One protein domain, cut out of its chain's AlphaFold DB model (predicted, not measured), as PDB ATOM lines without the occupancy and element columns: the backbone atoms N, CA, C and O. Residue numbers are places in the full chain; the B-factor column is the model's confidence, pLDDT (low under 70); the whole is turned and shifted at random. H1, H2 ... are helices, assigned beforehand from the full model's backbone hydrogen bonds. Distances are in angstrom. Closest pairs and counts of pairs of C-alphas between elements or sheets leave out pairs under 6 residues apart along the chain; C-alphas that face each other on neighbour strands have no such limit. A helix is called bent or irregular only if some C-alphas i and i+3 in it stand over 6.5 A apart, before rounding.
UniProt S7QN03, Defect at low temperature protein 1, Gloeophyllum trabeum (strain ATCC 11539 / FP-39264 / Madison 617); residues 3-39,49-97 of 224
ATOM      1  N   SER A   3       4.686  32.197   7.376       42.94
ATOM      2  CA  SER A   3       4.053  30.880   7.149       42.94
ATOM      3  C   SER A   3       4.909  29.689   7.629       42.94
ATOM      4  O   SER A   3       4.390  28.723   8.182       42.94
ATOM      5  N   ARG A   4       6.245  29.790   7.535       47.25
ATOM      6  CA  ARG A   4       7.172  28.700   7.906       47.25
ATOM      7  C   ARG A   4       7.264  28.473   9.422       47.25
ATOM      8  O   ARG A   4       7.561  27.368   9.853       47.25
ATOM      9  N   ARG A   5       7.005  29.506  10.236       49.09
ATOM     10  CA  ARG A   5       7.044  29.416  11.710       49.09
ATOM     11  C   ARG A   5       5.808  28.710  12.279       49.09
ATOM     12  O   ARG A   5       5.953  27.921  13.207       49.09
ATOM     13  N   GLY A   6       4.631  28.924  11.683       57.84
ATOM     14  CA  GLY A   6       3.392  28.247  12.085       57.84
ATOM     15  C   GLY A   6       3.453  26.734  11.870       57.84
ATOM     16  O   GLY A   6       3.161  25.971  12.784       57.84
ATOM     17  N   THR A   7       3.955  26.289  10.714       60.28
ATOM     18  CA  THR A   7       4.099  24.854  10.409       60.28
ATOM     19  C   THR A   7       5.093  24.145  11.328       60.28
ATOM     20  O   THR A   7       4.902  22.976  11.653       60.28
ATOM     21  N   ILE A   8       6.145  24.844  11.771       68.31
ATOM     22  CA  ILE A   8       7.139  24.293  12.703       68.31
ATOM     23  C   ILE A   8       6.546  24.181  14.110       68.31
ATOM     24  O   ILE A   8       6.701  23.142  14.740       68.31
ATOM     25  N   ALA A   9       5.830  25.203  14.590       69.94
ATOM     26  CA  ALA A   9       5.192  25.169  15.907       69.94
ATOM     27  C   ALA A   9       4.075  24.112  15.985       69.94
ATOM     28  O   ALA A   9       3.973  23.385  16.971       69.94
ATOM     29  N   GLU A  10       3.268  23.976  14.929       69.56
ATOM     30  CA  GLU A  10       2.248  22.928  14.831       69.56
ATOM     31  C   GLU A  10       2.870  21.530  14.739       69.56
ATOM     32  O   GLU A  10       2.419  20.614  15.429       69.56
ATOM     33  N   GLY A  11       3.930  21.372  13.940       74.00
ATOM     34  CA  GLY A  11       4.686  20.123  13.841       74.00
ATOM     35  C   GLY A  11       5.320  19.726  15.173       74.00
ATOM     36  O   GLY A  11       5.193  18.578  15.590       74.00
ATOM     37  N   LEU A  12       5.921  20.685  15.880       77.62
ATOM     38  CA  LEU A  12       6.529  20.480  17.194       77.62
ATOM     39  C   LEU A  12       5.484  20.102  18.246       77.62
ATOM     40  O   LEU A  12       5.712  19.190  19.032       77.62
ATOM     41  N   PHE A  13       4.320  20.755  18.237       74.44
ATOM     42  CA  PHE A  13       3.230  20.423  19.150       74.44
ATOM     43  C   PHE A  13       2.705  18.999  18.917       74.44
ATOM     44  O   PHE A  13       2.508  18.246  19.869       74.44
ATOM     45  N   VAL A  14       2.499  18.603  17.656       76.31
ATOM     46  CA  VAL A  14       2.062  17.239  17.312       76.31
ATOM     47  C   VAL A  14       3.128  16.212  17.687       76.31
ATOM     48  O   VAL A  14       2.789  15.177  18.257       76.31
ATOM     49  N   LEU A  15       4.400  16.507  17.416       76.25
ATOM     50  CA  LEU A  15       5.525  15.657  17.794       76.25
ATOM     51  C   LEU A  15       5.597  15.479  19.314       76.25
ATOM     52  O   LEU A  15       5.713  14.355  19.781       76.25
ATOM     53  N   LEU A  16       5.442  16.553  20.089       78.12
ATOM     54  CA  LEU A  16       5.450  16.506  21.551       78.12
ATOM     55  C   LEU A  16       4.283  15.671  22.094       78.12
ATOM     56  O   LEU A  16       4.491  14.811  22.947       78.12
ATOM     57  N   VAL A  17       3.068  15.851  21.566       77.75
ATOM     58  CA  VAL A  17       1.907  15.024  21.946       77.75
ATOM     59  C   VAL A  17       2.127  13.552  21.591       77.75
ATOM     60  O   VAL A  17       1.795  12.674  22.389       77.75
ATOM     61  N   LEU A  18       2.712  13.265  20.426       77.75
ATOM     62  CA  LEU A  18       3.026  11.902  19.995       77.75
ATOM     63  C   LEU A  18       4.086  11.271  20.899       77.75
ATOM     64  O   LEU A  18       3.903  10.139  21.334       77.75
ATOM     65  N   VAL A  19       5.144  12.009  21.241       78.81
ATOM     66  CA  VAL A  19       6.203  11.557  22.153       78.81
ATOM     67  C   VAL A  19       5.639  11.266  23.542       78.81
ATOM     68  O   VAL A  19       5.913  10.196  24.073       78.81
ATOM     69  N   ILE A  20       4.800  12.144  24.105       80.62
ATOM     70  CA  ILE A  20       4.160  11.903  25.411       80.62
ATOM     71  C   ILE A  20       3.254  10.670  25.353       80.62
ATOM     72  O   ILE A  20       3.317   9.814  26.230       80.62
ATOM     73  N   THR A  21       2.443  10.540  24.301       78.25
ATOM     74  CA  THR A  21       1.540   9.389  24.140       78.25
ATOM     75  C   THR A  21       2.323   8.085  23.970       78.25
ATOM     76  O   THR A  21       1.961   7.069  24.553       78.25
ATOM     77  N   CYS A  22       3.424   8.114  23.216       77.12
ATOM     78  CA  CYS A  22       4.296   6.964  23.003       77.12
ATOM     79  C   CYS A  22       5.050   6.588  24.284       77.12
ATOM     80  O   CYS A  22       5.081   5.419  24.644       77.12
ATOM     81  N   ALA A  23       5.581   7.564  25.027       77.44
ATOM     82  CA  ALA A  23       6.253   7.328  26.303       77.44
ATOM     83  C   ALA A  23       5.302   6.728  27.352       77.44
ATOM     84  O   ALA A  23       5.679   5.782  28.042       77.44
ATOM     85  N   LEU A  24       4.058   7.222  27.431       79.12
ATOM     86  CA  LEU A  24       3.014   6.660  28.296       79.12
ATOM     87  C   LEU A  24       2.558   5.265  27.841       79.12
ATOM     88  O   LEU A  24       2.294   4.400  28.669       79.12
ATOM     89  N   GLY A  25       2.476   5.024  26.531       76.62
ATOM     90  CA  GLY A  25       2.137   3.707  25.987       76.62
ATOM     91  C   GLY A  25       3.240   2.673  26.219       76.62
ATOM     92  O   GLY A  25       2.965   1.554  26.641       76.62
ATOM     93  N   LEU A  26       4.501   3.048  25.993       75.75
ATOM     94  CA  LEU A  26       5.660   2.180  26.202       75.75
ATOM     95  C   LEU A  26       5.858   1.854  27.683       75.75
ATOM     96  O   LEU A  26       6.095   0.695  28.017       75.75
ATOM     97  N   SER A  27       5.706   2.834  28.580       79.94
ATOM     98  CA  SER A  27       5.763   2.573  30.022       79.94
ATOM     99  C   SER A  27       4.656   1.608  30.464       79.94
ATOM    100  O   SER A  27       4.923   0.687  31.235       79.94
ATOM    101  N   ALA A  28       3.452   1.724  29.900       70.25
ATOM    102  CA  ALA A  28       2.344   0.807  30.157       70.25
ATOM    103  C   ALA A  28       2.610  -0.628  29.666       70.25
ATOM    104  O   ALA A  28       2.370  -1.586  30.402       70.25
ATOM    105  N   VAL A  29       3.148  -0.800  28.451       74.44
ATOM    106  CA  VAL A  29       3.507  -2.126  27.907       74.44
ATOM    107  C   VAL A  29       4.583  -2.792  28.759       74.44
ATOM    108  O   VAL A  29       4.500  -3.994  29.014       74.44
ATOM    109  N   LEU A  30       5.565  -2.029  29.243       76.25
ATOM    110  CA  LEU A  30       6.600  -2.551  30.133       76.25
ATOM    111  C   LEU A  30       6.017  -3.016  31.472       76.25
ATOM    112  O   LEU A  30       6.382  -4.095  31.932       76.25
ATOM    113  N   LEU A  31       5.078  -2.271  32.063       76.75
ATOM    114  CA  LEU A  31       4.404  -2.681  33.302       76.75
ATOM    115  C   LEU A  31       3.536  -3.931  33.103       76.75
ATOM    116  O   LEU A  31       3.616  -4.863  33.900       76.75
ATOM    117  N   LEU A  32       2.770  -4.011  32.013       72.19
ATOM    118  CA  LEU A  32       1.998  -5.212  31.669       72.19
ATOM    119  C   LEU A  32       2.905  -6.423  31.421       72.19
ATOM    120  O   LEU A  32       2.624  -7.519  31.900       72.19
ATOM    121  N   SER A  33       4.025  -6.215  30.727       70.62
ATOM    122  CA  SER A  33       5.016  -7.264  30.474       70.62
ATOM    123  C   SER A  33       5.658  -7.756  31.770       70.62
ATOM    124  O   SER A  33       5.916  -8.950  31.911       70.62
ATOM    125  N   GLN A  34       5.882  -6.862  32.739       71.94
ATOM    126  CA  GLN A  34       6.351  -7.241  34.071       71.94
ATOM    127  C   GLN A  34       5.306  -8.067  34.824       71.94
ATOM    128  O   GLN A  34       5.661  -9.101  35.382       71.94
ATOM    129  N   VAL A  35       4.030  -7.668  34.799       66.44
ATOM    130  CA  VAL A  35       2.944  -8.417  35.455       66.44
ATOM    131  C   VAL A  35       2.821  -9.824  34.868       66.44
ATOM    132  O   VAL A  35       2.835 -10.790  35.622       66.44
ATOM    133  N   ILE A  36       2.786  -9.948  33.537       67.19
ATOM    134  CA  ILE A  36       2.645 -11.237  32.841       67.19
ATOM    135  C   ILE A  36       3.844 -12.153  33.116       67.19
ATOM    136  O   ILE A  36       3.674 -13.348  33.353       67.19
ATOM    137  N   ARG A  37       5.067 -11.607  33.102       68.44
ATOM    138  CA  ARG A  37       6.282 -12.403  33.320       68.44
ATOM    139  C   ARG A  37       6.472 -12.805  34.784       68.44
ATOM    140  O   ARG A  37       7.093 -13.828  35.047       68.44
ATOM    141  N   ASN A  38       5.946 -12.021  35.726       65.62
ATOM    142  CA  ASN A  38       5.998 -12.341  37.152       65.62
ATOM    143  C   ASN A  38       4.903 -13.344  37.573       65.62
ATOM    144  O   ASN A  38       5.030 -14.008  38.598       65.62
ATOM    145  N   THR A  39       3.843 -13.512  36.776       60.94
ATOM    146  CA  THR A  39       2.803 -14.528  36.997       60.94
ATOM    147  C   THR A  39       3.219 -15.894  36.454       60.94
ATOM    148  O   THR A  39       2.687 -16.381  35.459       60.94
ATOM    149  N   ASN A  49      -5.960  -7.641  38.820       70.00
ATOM    150  CA  ASN A  49      -4.984  -6.587  38.544       70.00
ATOM    151  C   ASN A  49      -4.683  -6.432  37.045       70.00
ATOM    152  O   ASN A  49      -4.544  -5.309  36.570       70.00
ATOM    153  N   LEU A  50      -4.638  -7.526  36.278       74.12
ATOM    154  CA  LEU A  50      -4.397  -7.469  34.833       74.12
ATOM    155  C   LEU A  50      -5.564  -6.793  34.101       74.12
ATOM    156  O   LEU A  50      -5.346  -5.970  33.213       74.12
ATOM    157  N   ILE A  51      -6.798  -7.111  34.506       74.56
ATOM    158  CA  ILE A  51      -8.017  -6.547  33.915       74.56
ATOM    159  C   ILE A  51      -8.124  -5.057  34.244       74.56
ATOM    160  O   ILE A  51      -8.363  -4.254  33.346       74.56
ATOM    161  N   VAL A  52      -7.902  -4.672  35.504       76.56
ATOM    162  CA  VAL A  52      -7.963  -3.269  35.947       76.56
ATOM    163  C   VAL A  52      -6.909  -2.425  35.233       76.56
ATOM    164  O   VAL A  52      -7.217  -1.348  34.718       76.56
ATOM    165  N   VAL A  53      -5.682  -2.938  35.131       77.06
ATOM    166  CA  VAL A  53      -4.591  -2.250  34.438       77.06
ATOM    167  C   VAL A  53      -4.910  -2.124  32.944       77.06
ATOM    168  O   VAL A  53      -4.900  -1.012  32.417       77.06
ATOM    169  N   GLY A  54      -5.313  -3.209  32.275       76.50
ATOM    170  CA  GLY A  54      -5.704  -3.184  30.861       76.50
ATOM    171  C   GLY A  54      -6.866  -2.227  30.557       76.50
ATOM    172  O   GLY A  54      -6.794  -1.442  29.608       76.50
ATOM    173  N   ALA A  55      -7.910  -2.235  31.390       77.69
ATOM    174  CA  ALA A  55      -9.078  -1.370  31.231       77.69
ATOM    175  C   ALA A  55      -8.733   0.116  31.414       77.69
ATOM    176  O   ALA A  55      -9.189   0.957  30.635       77.69
ATOM    177  N   SER A  56      -7.884   0.446  32.394       78.81
ATOM    178  CA  SER A  56      -7.458   1.830  32.629       78.81
ATOM    179  C   SER A  56      -6.701   2.412  31.426       78.81
ATOM    180  O   SER A  56      -6.930   3.560  31.043       78.81
ATOM    181  N   TYR A  57      -5.888   1.604  30.740       75.00
ATOM    182  CA  TYR A  57      -5.156   2.039  29.548       75.00
ATOM    183  C   TYR A  57      -6.029   2.151  28.301       75.00
ATOM    184  O   TYR A  57      -5.865   3.104  27.536       75.00
ATOM    185  N   ALA A  58      -6.984   1.235  28.106       79.56
ATOM    186  CA  ALA A  58      -7.964   1.360  27.028       79.56
ATOM    187  C   ALA A  58      -8.750   2.677  27.155       79.56
ATOM    188  O   ALA A  58      -8.945   3.388  26.167       79.56
ATOM    189  N   LEU A  59      -9.112   3.056  28.384       79.69
ATOM    190  CA  LEU A  59      -9.785   4.320  28.666       79.69
ATOM    191  C   LEU A  59      -8.894   5.529  28.346       79.69
ATOM    192  O   LEU A  59      -9.340   6.441  27.650       79.69
ATOM    193  N   VAL A  60      -7.627   5.528  28.777       79.06
ATOM    194  CA  VAL A  60      -6.675   6.612  28.460       79.06
ATOM    195  C   VAL A  60      -6.476   6.759  26.949       79.06
ATOM    196  O   VAL A  60      -6.467   7.879  26.434       79.06
ATOM    197  N   LEU A  61      -6.375   5.647  26.218       77.62
ATOM    198  CA  LEU A  61      -6.227   5.646  24.763       77.62
ATOM    199  C   LEU A  61      -7.459   6.251  24.075       77.62
ATOM    200  O   LEU A  61      -7.316   7.128  23.221       77.62
ATOM    201  N   VAL A  62      -8.667   5.855  24.487       82.62
ATOM    202  CA  VAL A  62      -9.922   6.407  23.951       82.62
ATOM    203  C   VAL A  62     -10.038   7.905  24.245       82.62
ATOM    204  O   VAL A  62     -10.361   8.683  23.344       82.62
ATOM    205  N   VAL A  63      -9.723   8.339  25.470       79.19
ATOM    206  CA  VAL A  63      -9.762   9.758  25.862       79.19
ATOM    207  C   VAL A  63      -8.734  10.578  25.075       79.19
ATOM    208  O   VAL A  63      -9.064  11.660  24.583       79.19
ATOM    209  N   SER A  64      -7.520  10.054  24.887       81.25
ATOM    210  CA  SER A  64      -6.466  10.710  24.105       81.25
ATOM    211  C   SER A  64      -6.878  10.897  22.642       81.25
ATOM    212  O   SER A  64      -6.808  12.009  22.106       81.25
ATOM    213  N   ILE A  65      -7.412   9.846  22.008       79.69
ATOM    214  CA  ILE A  65      -7.934   9.917  20.636       79.69
ATOM    215  C   ILE A  65      -9.087  10.921  20.555       79.69
ATOM    216  O   ILE A  65      -9.087  11.785  19.676       79.69
ATOM    217  N   ALA A  66     -10.044  10.870  21.485       76.00
ATOM    218  CA  ALA A  66     -11.177  11.791  21.510       76.00
ATOM    219  C   ALA A  66     -10.728  13.255  21.641       76.00
ATOM    220  O   ALA A  66     -11.256  14.130  20.949       76.00
ATOM    221  N   PHE A  67      -9.726  13.535  22.478       80.50
ATOM    222  CA  PHE A  67      -9.153  14.872  22.621       80.50
ATOM    223  C   PHE A  67      -8.445  15.330  21.339       80.50
ATOM    224  O   PHE A  67      -8.675  16.447  20.861       80.50
ATOM    225  N   CYS A  68      -7.653  14.448  20.721       78.62
ATOM    226  CA  CYS A  68      -6.976  14.719  19.453       78.62
ATOM    227  C   CYS A  68      -7.976  15.022  18.329       78.62
ATOM    228  O   CYS A  68      -7.804  15.995  17.585       78.62
ATOM    229  N   LEU A  69      -9.055  14.239  18.236       80.19
ATOM    230  CA  LEU A  69     -10.131  14.440  17.269       80.19
ATOM    231  C   LEU A  69     -10.893  15.737  17.539       80.19
ATOM    232  O   LEU A  69     -11.059  16.529  16.615       80.19
ATOM    233  N   LYS A  70     -11.294  16.022  18.786       78.44
ATOM    234  CA  LYS A  70     -11.963  17.286  19.146       78.44
ATOM    235  C   LYS A  70     -11.121  18.494  18.751       78.44
ATOM    236  O   LYS A  70     -11.646  19.420  18.136       78.44
ATOM    237  N   ARG A  71      -9.816  18.469  19.033       81.12
ATOM    238  CA  ARG A  71      -8.900  19.556  18.666       81.12
ATOM    239  C   ARG A  71      -8.754  19.693  17.150       81.12
ATOM    240  O   ARG A  71      -8.914  20.795  16.627       81.12
ATOM    241  N   ARG A  72      -8.523  18.591  16.424       78.06
ATOM    242  CA  ARG A  72      -8.462  18.576  14.947       78.06
ATOM    243  C   ARG A  72      -9.753  19.102  14.318       78.06
ATOM    244  O   ARG A  72      -9.695  19.892  13.377       78.06
ATOM    245  N   LEU A  73     -10.907  18.686  14.835       79.25
ATOM    246  CA  LEU A  73     -12.221  19.104  14.351       79.25
ATOM    247  C   LEU A  73     -12.507  20.569  14.680       79.25
ATOM    248  O   LEU A  73     -13.001  21.282  13.816       79.25
ATOM    249  N   ALA A  74     -12.157  21.053  15.874       78.12
ATOM    250  CA  ALA A  74     -12.321  22.456  16.248       78.12
ATOM    251  C   ALA A  74     -11.474  23.384  15.366       78.12
ATOM    252  O   ALA A  74     -11.978  24.393  14.877       78.12
ATOM    253  N   VAL A  75     -10.217  23.012  15.098       79.62
ATOM    254  CA  VAL A  75      -9.333  23.756  14.186       79.62
ATOM    255  C   VAL A  75      -9.883  23.734  12.762       79.62
ATOM    256  O   VAL A  75     -10.013  24.790  12.144       79.62
ATOM    257  N   ARG A  76     -10.300  22.562  12.259       76.06
ATOM    258  CA  ARG A  76     -10.930  22.454  10.932       76.06
ATOM    259  C   ARG A  76     -12.204  23.290  10.829       76.06
ATOM    260  O   ARG A  76     -12.373  23.985   9.837       76.06
ATOM    261  N   ARG A  77     -13.067  23.279  11.847       75.81
ATOM    262  CA  ARG A  77     -14.301  24.081  11.880       75.81
ATOM    263  C   ARG A  77     -14.009  25.580  11.925       75.81
ATOM    264  O   ARG A  77     -14.656  26.338  11.211       75.81
ATOM    265  N   LYS A  78     -13.015  26.015  12.709       73.00
ATOM    266  CA  LYS A  78     -12.591  27.424  12.743       73.00
ATOM    267  C   LYS A  78     -12.027  27.881  11.395       73.00
ATOM    268  O   LYS A  78     -12.417  28.940  10.922       73.00
ATOM    269  N   LEU A  79     -11.206  27.059  10.739       68.62
ATOM    270  CA  LEU A  79     -10.700  27.337   9.389       68.62
ATOM    271  C   LEU A  79     -11.813  27.340   8.333       68.62
ATOM    272  O   LEU A  79     -11.793  28.168   7.435       68.62
ATOM    273  N   GLN A  80     -12.814  26.465   8.453       64.19
ATOM    274  CA  GLN A  80     -13.972  26.454   7.551       64.19
ATOM    275  C   GLN A  80     -14.866  27.693   7.696       64.19
ATOM    276  O   GLN A  80     -15.540  28.058   6.735       64.19
ATOM    277  N   ARG A  81     -14.880  28.330   8.875       63.62
ATOM    278  CA  ARG A  81     -15.644  29.559   9.130       63.62
ATOM    279  C   ARG A  81     -14.940  30.813   8.598       63.62
ATOM    280  O   ARG A  81     -15.612  31.808   8.342       63.62
ATOM    281  N   ILE A  82     -13.620  30.770   8.401       63.28
ATOM    282  CA  ILE A  82     -12.859  31.848   7.757       63.28
ATOM    283  C   ILE A  82     -13.182  31.807   6.255       63.28
ATOM    284  O   ILE A  82     -12.595  31.060   5.481       63.28
ATOM    285  N   SER A  83     -14.247  32.535   5.913       53.28
ATOM    286  CA  SER A  83     -14.778  32.872   4.589       53.28
ATOM    287  C   SER A  83     -14.319  31.992   3.414       53.28
ATOM    288  O   SER A  83     -13.376  32.315   2.691       53.28
ATOM    289  N   LYS A  84     -15.129  30.979   3.085       52.44
ATOM    290  CA  LYS A  84     -15.198  30.416   1.721       52.44
ATOM    291  C   LYS A  84     -15.554  31.459   0.642       52.44
ATOM    292  O   LYS A  84     -15.488  31.131  -0.534       52.44
ATOM    293  N   VAL A  85     -15.904  32.691   1.022       53.59
ATOM    294  CA  VAL A  85     -16.218  33.804   0.109       53.59
ATOM    295  C   VAL A  85     -15.025  34.170  -0.787       53.59
ATOM    296  O   VAL A  85     -15.233  34.573  -1.920       53.59
ATOM    297  N   TYR A  86     -13.780  33.909  -0.363       53.31
ATOM    298  CA  TYR A  86     -12.587  34.095  -1.210       53.31
ATOM    299  C   TYR A  86     -12.390  33.019  -2.293       53.31
ATOM    300  O   TYR A  86     -11.462  33.118  -3.090       53.31
ATOM    301  N   LYS A  87     -13.238  31.982  -2.341       59.16
ATOM    302  CA  LYS A  87     -13.121  30.879  -3.310       59.16
ATOM    303  C   LYS A  87     -13.795  31.178  -4.662       59.16
ATOM    304  O   LYS A  87     -14.064  30.252  -5.413       59.16
ATOM    305  N   THR A  88     -14.100  32.432  -4.982       58.78
ATOM    306  CA  THR A  88     -14.677  32.789  -6.291       58.78
ATOM    307  C   THR A  88     -13.637  33.158  -7.348       58.78
ATOM    308  O   THR A  88     -14.010  33.300  -8.502       58.78
ATOM    309  N   LEU A  89     -12.358  33.305  -6.981       66.19
ATOM    310  CA  LEU A  89     -11.264  33.600  -7.911       66.19
ATOM    311  C   LEU A  89     -10.201  32.506  -7.812       66.19
ATOM    312  O   LEU A  89      -9.355  32.510  -6.912       66.19
ATOM    313  N   GLU A  90     -10.263  31.534  -8.714       70.69
ATOM    314  CA  GLU A  90      -9.223  30.529  -8.863       70.69
ATOM    315  C   GLU A  90      -7.974  31.162  -9.504       70.69
ATOM    316  O   GLU A  90      -8.042  32.164 -10.218       70.69
ATOM    317  N   LYS A  91      -6.785  30.593  -9.262       68.12
ATOM    318  CA  LYS A  91      -5.511  31.118  -9.804       68.12
ATOM    319  C   LYS A  91      -5.458  31.167 -11.341       68.12
ATOM    320  O   LYS A  91      -4.513  31.743 -11.876       68.12
ATOM    321  N   GLY A  92      -6.413  30.527 -12.018       77.75
ATOM    322  CA  GLY A  92      -6.573  30.545 -13.470       77.75
ATOM    323  C   GLY A  92      -7.545  31.607 -13.992       77.75
ATOM    324  O   GLY A  92      -7.487  31.908 -15.179       77.75
ATOM    325  N   ASP A  93      -8.383  32.202 -13.139       81.56
ATOM    326  CA  ASP A  93      -9.474  33.087 -13.580       81.56
ATOM    327  C   ASP A  93      -9.002  34.514 -13.876       81.56
ATOM    328  O   ASP A  93      -9.660  35.267 -14.590       81.56
ATOM    329  N   VAL A  94      -7.849  34.904 -13.326       87.62
ATOM    330  CA  VAL A  94      -7.285  36.249 -13.474       87.62
ATOM    331  C   VAL A  94      -5.770  36.215 -13.697       87.62
ATOM    332  O   VAL A  94      -5.078  35.336 -13.172       87.62
ATOM    333  N   PRO A  95      -5.207  37.201 -14.425       92.38
ATOM    334  CA  PRO A  95      -3.762  37.365 -14.545       92.38
ATOM    335  C   PRO A  95      -3.075  37.446 -13.175       92.38
ATOM    336  O   PRO A  95      -3.599  38.034 -12.225       92.38
ATOM    337  N   LYS A  96      -1.856  36.900 -13.076       87.69
ATOM    338  CA  LYS A  96      -1.102  36.802 -11.810       87.69
ATOM    339  C   LYS A  96      -0.930  38.150 -11.098       87.69
ATOM    340  O   LYS A  96      -0.969  38.182  -9.871       87.69
ATOM    341  N   SER A  97      -0.769  39.239 -11.850       90.62
ATOM    342  CA  SER A  97      -0.661  40.601 -11.311       90.62
ATOM    343  C   SER A  97      -1.937  41.040 -10.588       90.62
ATOM    344  O   SER A  97      -1.870  41.539  -9.469       90.62
TER     345      SER A  97
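Overview. This is residues 3 to 39 and 49 to 97 of the 224 residues of the protein "Defect at low temperature protein 1" of Gloeophyllum trabeum (strain ATCC 11539 / FP-39264 / Madison 617) (UniProt S7QN03). Two long helices, H1 and H2, run side by side in opposite ways as a very narrow V, drawn together near the cut end of each and slightly spread toward the other end. Beyond the far end of H2 the printed part goes on as a thin tail, with the short helix H3 and then residues 89 to 97, and this tail adds to the length. The printed part has 86 residues, with three named helices in the order H1, H2, H3 and no named strand, and the class is all helix. The whole is extended, with a radius of gyration of the C-alphas of 21.6 A, and it spans 73 by 23 by 17 A.

Arrangement. H1, residues 3 to 38, comes first, and residues 3 to 13 of it stand free. H2, residues 49 to 81, touches H1, with 4 pairs of C-alphas within 8 A. The closest are the C-alphas of Val 35 and Leu 50, 7.4 A apart. H1 touches H2 with residues 28 to 35 alone, and H2 touches H1 with residues 50 to 57 alone. The two helices run opposite ways at a shallow tilt of 12 degrees, and their centres are 13.6 A apart. H3, residues 84 to 88, meets H2 only through their link, and H1 and H3 are apart. Every O i to N i+4 pair is within hydrogen-bond range in H2, against 31 of 32 in H1 and 0 of 1 in H3, where 1 of 2 O i to N i+3 pairs is within range.

Along the chain. H1 begins at C-alpha 3, at (4.053, 30.880, 7.149), and measures 52.6 A from first to last C-alpha. H2 begins at C-alpha 49, at (-4.984, -6.587, 38.544), and measures 47.8 A. H3 measures 8.4 A and ends at C-alpha 88, at (-14.677, 32.789, -6.291). H3 is irregular, but only just: C-alphas 85 and 88 are 6.7 A apart.

Size, cuts and confidence. The two C-alphas farthest apart are those of Thr 39 and Pro 95, at 73.4 A. Residues 40 to 48 are not printed, and C-alphas 39 and 49 are 11.2 A apart across this cut. The link from H2 to H3 is tight, with 2 residues. Residues 69 to 97 stand free, of which 69 to 81 belong to H2 and 84 to 88 to H3. Without the free stretches, the body of 46 residues spans 37 by 17 by 7 A. The mean pLDDT of the printed part is 72.9, and it is under 70 in residues 3 to 10, 35 to 39, 79 to 89 and 91.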